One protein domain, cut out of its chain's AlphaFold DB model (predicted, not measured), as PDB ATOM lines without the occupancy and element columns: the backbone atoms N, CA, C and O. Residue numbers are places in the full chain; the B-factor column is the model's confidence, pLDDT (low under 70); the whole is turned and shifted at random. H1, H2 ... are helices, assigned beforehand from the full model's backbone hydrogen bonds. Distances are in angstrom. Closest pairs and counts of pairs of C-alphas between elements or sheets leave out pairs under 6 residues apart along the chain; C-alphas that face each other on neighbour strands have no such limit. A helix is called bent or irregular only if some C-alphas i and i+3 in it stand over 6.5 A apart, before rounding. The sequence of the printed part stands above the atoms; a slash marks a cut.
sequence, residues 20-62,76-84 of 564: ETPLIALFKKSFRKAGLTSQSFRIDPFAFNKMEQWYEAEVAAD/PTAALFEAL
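This is residues 20 to 62 and 76 to 84 of the 564 residues of an uncharacterized protein of Phialophora attinorum (UniProt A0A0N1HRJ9). A long helix, H2, has H1 packed crosswise on it through residues 23 to 27 and the short H3 running back alongside it; a long loop from H1 to H2 arches away from the helices. The printed part has 52 residues, with three named helices in the order H1, H2, H3 and no named strand: all helix. It is compact, with a radius of gyration of the C-alphas of 10.4 A, and rounded, spanning 29 by 24 by 24 A.

H2, residues 45 to 62, is 26.3 A long, with a kink of 25 degrees near residue 52; it is irregular, C-alphas 46 and 49 being 7.7 A apart. H1, residues 22 to 33, is 16.4 A long from C-alpha 22 at (-2.786, -50.957, 44.022). H3, residues 76 to 83, ends with C-alpha 83 at (-14.991, -36.879, 33.825).

H2, with residues 51 to 55 alone, touches H1, about perpendicular at 77 degrees; their closest C-alphas, of Leu 23 and Tyr 55, are 6.7 A apart. H2, with residues 50 to 58 alone, touches H3 at a shallow tilt of 26 degrees, opposite ways; the closest C-alphas, of Trp 54 and Pro 76, are 6.0 A apart. In H1 and H3 every O i to N i+4 pair is within hydrogen-bond range, in H2 12 of 14.

Residues 63 to 75 are not printed; C-alphas 62 and 76 are 11.1 A apart across the cut. The link H1 to H2 is long. Low confidence, under 70, falls on residues 20, 38 to 47, 49 and 83 to 84.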
ATOM      1  N   GLU A  20      -3.671 -49.430  51.204       65.81
ATOM      2  CA  GLU A  20      -3.911 -48.800  49.910       65.81
ATOM      3  C   GLU A  20      -3.949 -49.895  48.846       65.81
ATOM      4  O   GLU A  20      -2.948 -50.564  48.584       65.81
ATOM      5  N   THR A  21      -5.107 -50.081  48.214       78.12
ATOM      6  CA  THR A  21      -5.194 -50.970  47.059       78.12
ATOM      7  C   THR A  21      -4.247 -50.464  45.959       78.12
ATOM      8  O   THR A  21      -4.046 -49.250  45.836       78.12
ATOM      9  N   PRO A  22      -3.674 -51.352  45.121       75.56
ATOM     10  CA  PRO A  22      -2.786 -50.957  44.022       75.56
ATOM     11  C   PRO A  22      -3.394 -49.871  43.123       75.56
ATOM     12  O   PRO A  22      -2.698 -48.956  42.689       75.56
ATOM     13  N   LEU A  23      -4.717 -49.927  42.937       74.94
ATOM     14  CA  LEU A  23      -5.512 -48.940  42.214       74.94
ATOM     15  C   LEU A  23      -5.484 -47.556  42.884       74.94
ATOM     16  O   LEU A  23      -5.230 -46.559  42.214       74.94
ATOM     17  N   ILE A  24      -5.663 -47.474  44.208       74.88
ATOM     18  CA  ILE A  24      -5.577 -46.204  44.951       74.88
ATOM     19  C   ILE A  24      -4.142 -45.659  44.935       74.88
ATOM     20  O   ILE A  24      -3.949 -44.446  44.813       74.88
ATOM     21  N   ALA A  25      -3.132 -46.528  45.025       78.62
ATOM     22  CA  ALA A  25      -1.727 -46.131  44.975       78.62
ATOM     23  C   ALA A  25      -1.333 -45.560  43.598       78.62
ATOM     24  O   ALA A  25      -0.701 -44.501  43.526       78.62
ATOM     25  N   LEU A  26      -1.746 -46.213  42.503       78.75
ATOM     26  CA  LEU A  26      -1.515 -45.736  41.135       78.75
ATOM     27  C   LEU A  26      -2.295 -44.462  40.831       78.75
ATOM     28  O   LEU A  26      -1.715 -43.506  40.324       78.75
ATOM     29  N   PHE A  27      -3.554 -44.387  41.258       78.38
ATOM     30  CA  PHE A  27      -4.352 -43.170  41.153       78.38
ATOM     31  C   PHE A  27      -3.665 -41.996  41.870       78.38
ATOM     32  O   PHE A  27      -3.398 -40.958  41.268       78.38
ATOM     33  N   LYS A  28      -3.241 -42.168  43.131       81.38
ATOM     34  CA  LYS A  28      -2.483 -41.136  43.866       81.38
ATOM     35  C   LYS A  28      -1.166 -40.764  43.175       81.38
ATOM     36  O   LYS A  28      -0.775 -39.596  43.214       81.38
ATOM     37  N   LYS A  29      -0.476 -41.722  42.547       83.50
ATOM     38  CA  LYS A  29       0.758 -41.483  41.780       83.50
ATOM     39  C   LYS A  29       0.492 -40.606  40.551       83.50
ATOM     40  O   LYS A  29       1.259 -39.671  40.325       83.50
ATOM     41  N   SER A  30      -0.596 -40.840  39.819       79.94
ATOM     42  CA  SER A  30      -0.978 -40.037  38.648       79.94
ATOM     43  C   SER A  30      -1.395 -38.611  39.024       79.94
ATOM     44  O   SER A  30      -0.972 -37.659  38.372       79.94
ATOM     45  N   PHE A  31      -2.079 -38.420  40.158       79.19
ATOM     46  CA  PHE A  31      -2.353 -37.075  40.694       79.19
ATOM     47  C   PHE A  31      -1.075 -36.321  41.083       79.19
ATOM     48  O   PHE A  31      -0.947 -35.136  40.781       79.19
ATOM     49  N   ARG A  32      -0.097 -37.002  41.698       78.25
ATOM     50  CA  ARG A  32       1.203 -36.385  42.013       78.25
ATOM     51  C   ARG A  32       1.969 -35.986  40.753       78.25
ATOM     52  O   ARG A  32       2.568 -34.915  40.749       78.25
ATOM     53  N   LYS A  33       1.928 -36.803  39.692       80.19
ATOM     54  CA  LYS A  33       2.505 -36.451  38.382       80.19
ATOM     55  C   LYS A  33       1.842 -35.200  37.790       80.19
ATOM     56  O   LYS A  33       2.535 -34.375  37.211       80.19
ATOM     57  N   ALA A  34       0.538 -35.026  38.006       76.50
ATOM     58  CA  ALA A  34      -0.216 -33.838  37.603       76.50
ATOM     59  C   ALA A  34      -0.054 -32.625  38.551       76.50
ATOM     60  O   ALA A  34      -0.726 -31.613  38.371       76.50
ATOM     61  N   GLY A  35       0.805 -32.705  39.578       85.62
ATOM     62  CA  GLY A  35       1.038 -31.615  40.536       85.62
ATOM     63  C   GLY A  35      -0.061 -31.428  41.591       85.62
ATOM     64  O   GLY A  35      -0.039 -30.447  42.335       85.62
ATOM     65  N   LEU A  36      -1.015 -32.356  41.695       78.62
ATOM     66  CA  LEU A  36      -2.121 -32.288  42.649       78.62
ATOM     67  C   LEU A  36      -1.745 -32.979  43.967       78.62
ATOM     68  O   LEU A  36      -1.254 -34.110  43.992       78.62
ATOM     69  N   THR A  37      -1.992 -32.306  45.094       81.44
ATOM     70  CA  THR A  37      -1.754 -32.884  46.428       81.44
ATOM     71  C   THR A  37      -2.982 -33.647  46.921       81.44
ATOM     72  O   THR A  37      -4.109 -33.349  46.533       81.44
ATOM     73  N   SER A  38      -2.802 -34.603  47.836       61.47
ATOM     74  CA  SER A  38      -3.910 -35.385  48.414       61.47
ATOM     75  C   SER A  38      -4.917 -34.555  49.221       61.47
ATOM     76  O   SER A  38      -5.968 -35.069  49.585       61.47
ATOM     77  N   GLN A  39      -4.598 -33.295  49.534       69.94
ATOM     78  CA  GLN A  39      -5.514 -32.357  50.191       69.94
ATOM     79  C   GLN A  39      -6.395 -31.596  49.187       69.94
ATOM     80  O   GLN A  39      -7.382 -30.982  49.583       69.94
ATOM     81  N   SER A  40      -6.053 -31.639  47.897       63.41
ATOM     82  CA  SER A  40      -6.703 -30.869  46.831       63.41
ATOM     83  C   SER A  40      -7.990 -31.515  46.307       63.41
ATOM     84  O   SER A  40      -8.680 -30.906  45.495       63.41
ATOM     85  N   PHE A  41      -8.330 -32.733  46.740       57.62
ATOM     86  CA  PHE A  41      -9.517 -33.443  46.269       57.62
ATOM     87  C   PHE A  41     -10.077 -34.404  47.323       57.62
ATOM     88  O   PHE A  41      -9.357 -34.925  48.176       57.62
ATOM     89  N   ARG A  42     -11.387 -34.655  47.249       57.00
ATOM     90  CA  ARG A  42     -12.059 -35.755  47.948       57.00
ATOM     91  C   ARG A  42     -12.477 -36.781  46.907       57.00
ATOM     92  O   ARG A  42     -13.159 -36.429  45.952       57.00
ATOM     93  N   ILE A  43     -12.060 -38.031  47.094       58.97
ATOM     94  CA  ILE A  43     -12.504 -39.139  46.247       58.97
ATOM     95  C   ILE A  43     -13.959 -39.426  46.612       58.97
ATOM     96  O   ILE A  43     -14.255 -39.754  47.761       58.97
ATOM     97  N   ASP A  44     -14.859 -39.264  45.646       59.62
ATOM     98  CA  ASP A  44     -16.246 -39.689  45.793       59.62
ATOM     99  C   ASP A  44     -16.283 -41.231  45.851       59.62
ATOM    100  O   ASP A  44     -15.869 -41.879  44.884       59.62
ATOM    101  N   PRO A  45     -16.756 -41.846  46.953       47.66
ATOM    102  CA  PRO A  45     -16.841 -43.301  47.063       47.66
ATOM    103  C   PRO A  45     -17.749 -43.939  45.997       47.66
ATOM    104  O   PRO A  45     -17.624 -45.134  45.740       47.66
ATOM    105  N   PHE A  46     -18.623 -43.169  45.338       43.19
ATOM    106  CA  PHE A  46     -19.491 -43.648  44.258       43.19
ATOM    107  C   PHE A  46     -18.836 -43.595  42.865       43.19
ATOM    108  O   PHE A  46     -19.386 -44.140  41.910       43.19
ATOM    109  N   ALA A  47     -17.643 -43.004  42.734       68.81
ATOM    110  CA  ALA A  47     -16.900 -42.933  41.473       68.81
ATOM    111  C   ALA A  47     -15.943 -44.123  41.249       68.81
ATOM    112  O   ALA A  47     -15.138 -44.094  40.317       68.81
ATOM    113  N   PHE A  48     -16.023 -45.177  42.072       72.00
ATOM    114  CA  PHE A  48     -15.110 -46.326  42.024       72.00
ATOM    115  C   PHE A  48     -15.030 -46.981  40.634       72.00
ATOM    116  O   PHE A  48     -13.933 -47.220  40.139       72.00
ATOM    117  N   ASN A  49     -16.168 -47.149  39.954       69.75
ATOM    118  CA  ASN A  49     -16.212 -47.740  38.610       69.75
ATOM    119  C   ASN A  49     -15.449 -46.905  37.562       69.75
ATOM    120  O   ASN A  49     -14.874 -47.464  36.635       69.75
ATOM    121  N   LYS A  50     -15.396 -45.572  37.712       77.38
ATOM    122  CA  LYS A  50     -14.616 -44.703  36.812       77.38
ATOM    123  C   LYS A  50     -13.110 -44.828  37.061       77.38
ATOM    124  O   LYS A  50     -12.330 -44.714  36.122       77.38
ATOM    125  N   MET A  51     -12.698 -45.069  38.308       74.19
ATOM    126  CA  MET A  51     -11.288 -45.316  38.637       74.19
ATOM    127  C   MET A  51     -10.814 -46.688  38.142       74.19
ATOM    128  O   MET A  51      -9.665 -46.807  37.732       74.19
ATOM    129  N   GLU A  52     -11.687 -47.698  38.156       74.75
ATOM    130  CA  GLU A  52     -11.415 -49.040  37.616       74.75
ATOM    131  C   GLU A  52     -11.227 -48.997  36.091       74.75
ATOM    132  O   GLU A  52     -10.195 -49.438  35.595       74.75
ATOM    133  N   GLN A  53     -12.128 -48.322  35.366       78.81
ATOM    134  CA  GLN A  53     -11.995 -48.099  33.916       78.81
ATOM    135  C   GLN A  53     -10.731 -47.313  33.543       78.81
ATOM    136  O   GLN A  53     -10.072 -47.625  32.555       78.81
ATOM    137  N   TRP A  54     -10.376 -46.294  34.332       88.94
ATOM    138  CA  TRP A  54      -9.123 -45.566  34.137       88.94
ATOM    139  C   TRP A  54      -7.900 -46.465  34.349       88.94
ATOM    140  O   TRP A  54      -6.969 -46.417  33.554       88.94
ATOM    141  N   TYR A  55      -7.908 -47.293  35.395       82.62
ATOM    142  CA  TYR A  55      -6.810 -48.208  35.695       82.62
ATOM    143  C   TYR A  55      -6.601 -49.240  34.581       82.62
ATOM    144  O   TYR A  55      -5.469 -49.447  34.160       82.62
ATOM    145  N   GLU A  56      -7.674 -49.843  34.069       83.44
ATOM    146  CA  GLU A  56      -7.598 -50.772  32.934       83.44
ATOM    147  C   GLU A  56      -7.049 -50.090  31.675       83.44
ATOM    148  O   GLU A  56      -6.207 -50.663  30.986       83.44
ATOM    149  N   ALA A  57      -7.469 -48.850  31.404       79.75
ATOM    150  CA  ALA A  57      -6.970 -48.072  30.273       79.75
ATOM    151  C   ALA A  57      -5.493 -47.673  30.423       79.75
ATOM    152  O   ALA A  57      -4.765 -47.661  29.435       79.75
ATOM    153  N   GLU A  58      -5.038 -47.356  31.638       83.00
ATOM    154  CA  GLU A  58      -3.638 -47.005  31.900       83.00
ATOM    155  C   GLU A  58      -2.726 -48.244  31.819       83.00
ATOM    156  O   GLU A  58      -1.655 -48.168  31.232       83.00
ATOM    157  N   VAL A  59      -3.171 -49.403  32.326       81.12
ATOM    158  CA  VAL A  59      -2.442 -50.678  32.175       81.12
ATOM    159  C   VAL A  59      -2.358 -51.087  30.703       81.12
ATOM    160  O   VAL A  59      -1.292 -51.472  30.242       81.12
ATOM    161  N   ALA A  60      -3.449 -50.943  29.946       81.19
ATOM    162  CA  ALA A  60      -3.453 -51.231  28.513       81.19
ATOM    163  C   ALA A  60      -2.561 -50.273  27.702       81.19
ATOM    164  O   ALA A  60      -2.057 -50.662  26.654       81.19
ATOM    165  N   ALA A  61      -2.375 -49.032  28.165       80.44
ATOM    166  CA  ALA A  61      -1.484 -48.064  27.529       80.44
ATOM    167  C   ALA A  61      -0.000 -48.354  27.810       80.44
ATOM    168  O   ALA A  61       0.822 -48.124  26.930       80.44
ATOM    169  N   ASP A  62       0.332 -48.876  28.996       80.94
ATOM    170  CA  ASP A  62       1.697 -49.300  29.349       80.94
ATOM    171  C   ASP A  62       2.140 -50.574  28.582       80.94
ATOM    172  O   ASP A  62       3.338 -50.821  28.463       80.94
ATOM    173  N   PRO A  76      -5.471 -41.496  29.161       79.19
ATOM    174  CA  PRO A  76      -6.567 -41.935  30.031       79.19
ATOM    175  C   PRO A  76      -6.701 -41.066  31.289       79.19
ATOM    176  O   PRO A  76      -7.804 -40.747  31.737       79.19
ATOM    177  N   THR A  77      -5.567 -40.593  31.814       77.69
ATOM    178  CA  THR A  77      -5.500 -39.655  32.942       77.69
ATOM    179  C   THR A  77      -6.193 -38.309  32.659       77.69
ATOM    180  O   THR A  77      -6.899 -37.788  33.523       77.69
ATOM    181  N   ALA A  78      -6.064 -37.751  31.449       74.88
ATOM    182  CA  ALA A  78      -6.740 -36.507  31.069       74.88
ATOM    183  C   ALA A  78      -8.266 -36.688  30.959       74.88
ATOM    184  O   ALA A  78      -9.019 -35.860  31.473       74.88
ATOM    185  N   ALA A  79      -8.715 -37.800  30.368       76.56
ATOM    186  CA  ALA A  79     -10.138 -38.130  30.251       76.56
ATOM    187  C   ALA A  79     -10.805 -38.330  31.626       76.56
ATOM    188  O   ALA A  79     -11.936 -37.895  31.851       76.56
ATOM    189  N   LEU A  80     -10.091 -38.933  32.582       79.62
ATOM    190  CA  LEU A  80     -10.571 -39.094  33.953       79.62
ATOM    191  C   LEU A  80     -10.726 -37.747  34.675       79.62
ATOM    192  O   LEU A  80     -11.724 -37.540  35.367       79.62
ATOM    193  N   PHE A  81      -9.773 -36.822  34.522       77.44
ATOM    194  CA  PHE A  81      -9.869 -35.493  35.136       77.44
ATOM    195  C   PHE A  81     -11.050 -34.690  34.597       77.44
ATOM    196  O   PHE A  81     -11.777 -34.081  35.385       77.44
ATOM    197  N   GLU A  82     -11.306 -34.764  33.294       75.44
ATOM    198  CA  GLU A  82     -12.491 -34.167  32.683       75.44
ATOM    199  C   GLU A  82     -13.785 -34.805  33.221       75.44
ATOM    200  O   GLU A  82     -14.695 -34.103  33.665       75.44
ATOM    201  N   ALA A  83     -13.835 -36.139  33.311       69.56
ATOM    202  CA  ALA A  83     -14.991 -36.879  33.825       69.56
ATOM    203  C   ALA A  83     -15.270 -36.672  35.329       69.56
ATOM    204  O   ALA A  83     -16.375 -36.989  35.795       69.56
ATOM    205  N   LEU A  84     -14.281 -36.186  36.084       69.81
ATOM    206  CA  LEU A  84     -14.383 -35.804  37.496       69.81
ATOM    207  C   LEU A  84     -14.596 -34.292  37.691       69.81
ATOM    208  O   LEU A  84     -14.689 -33.835  38.831       69.81
TER     209      LEU A  84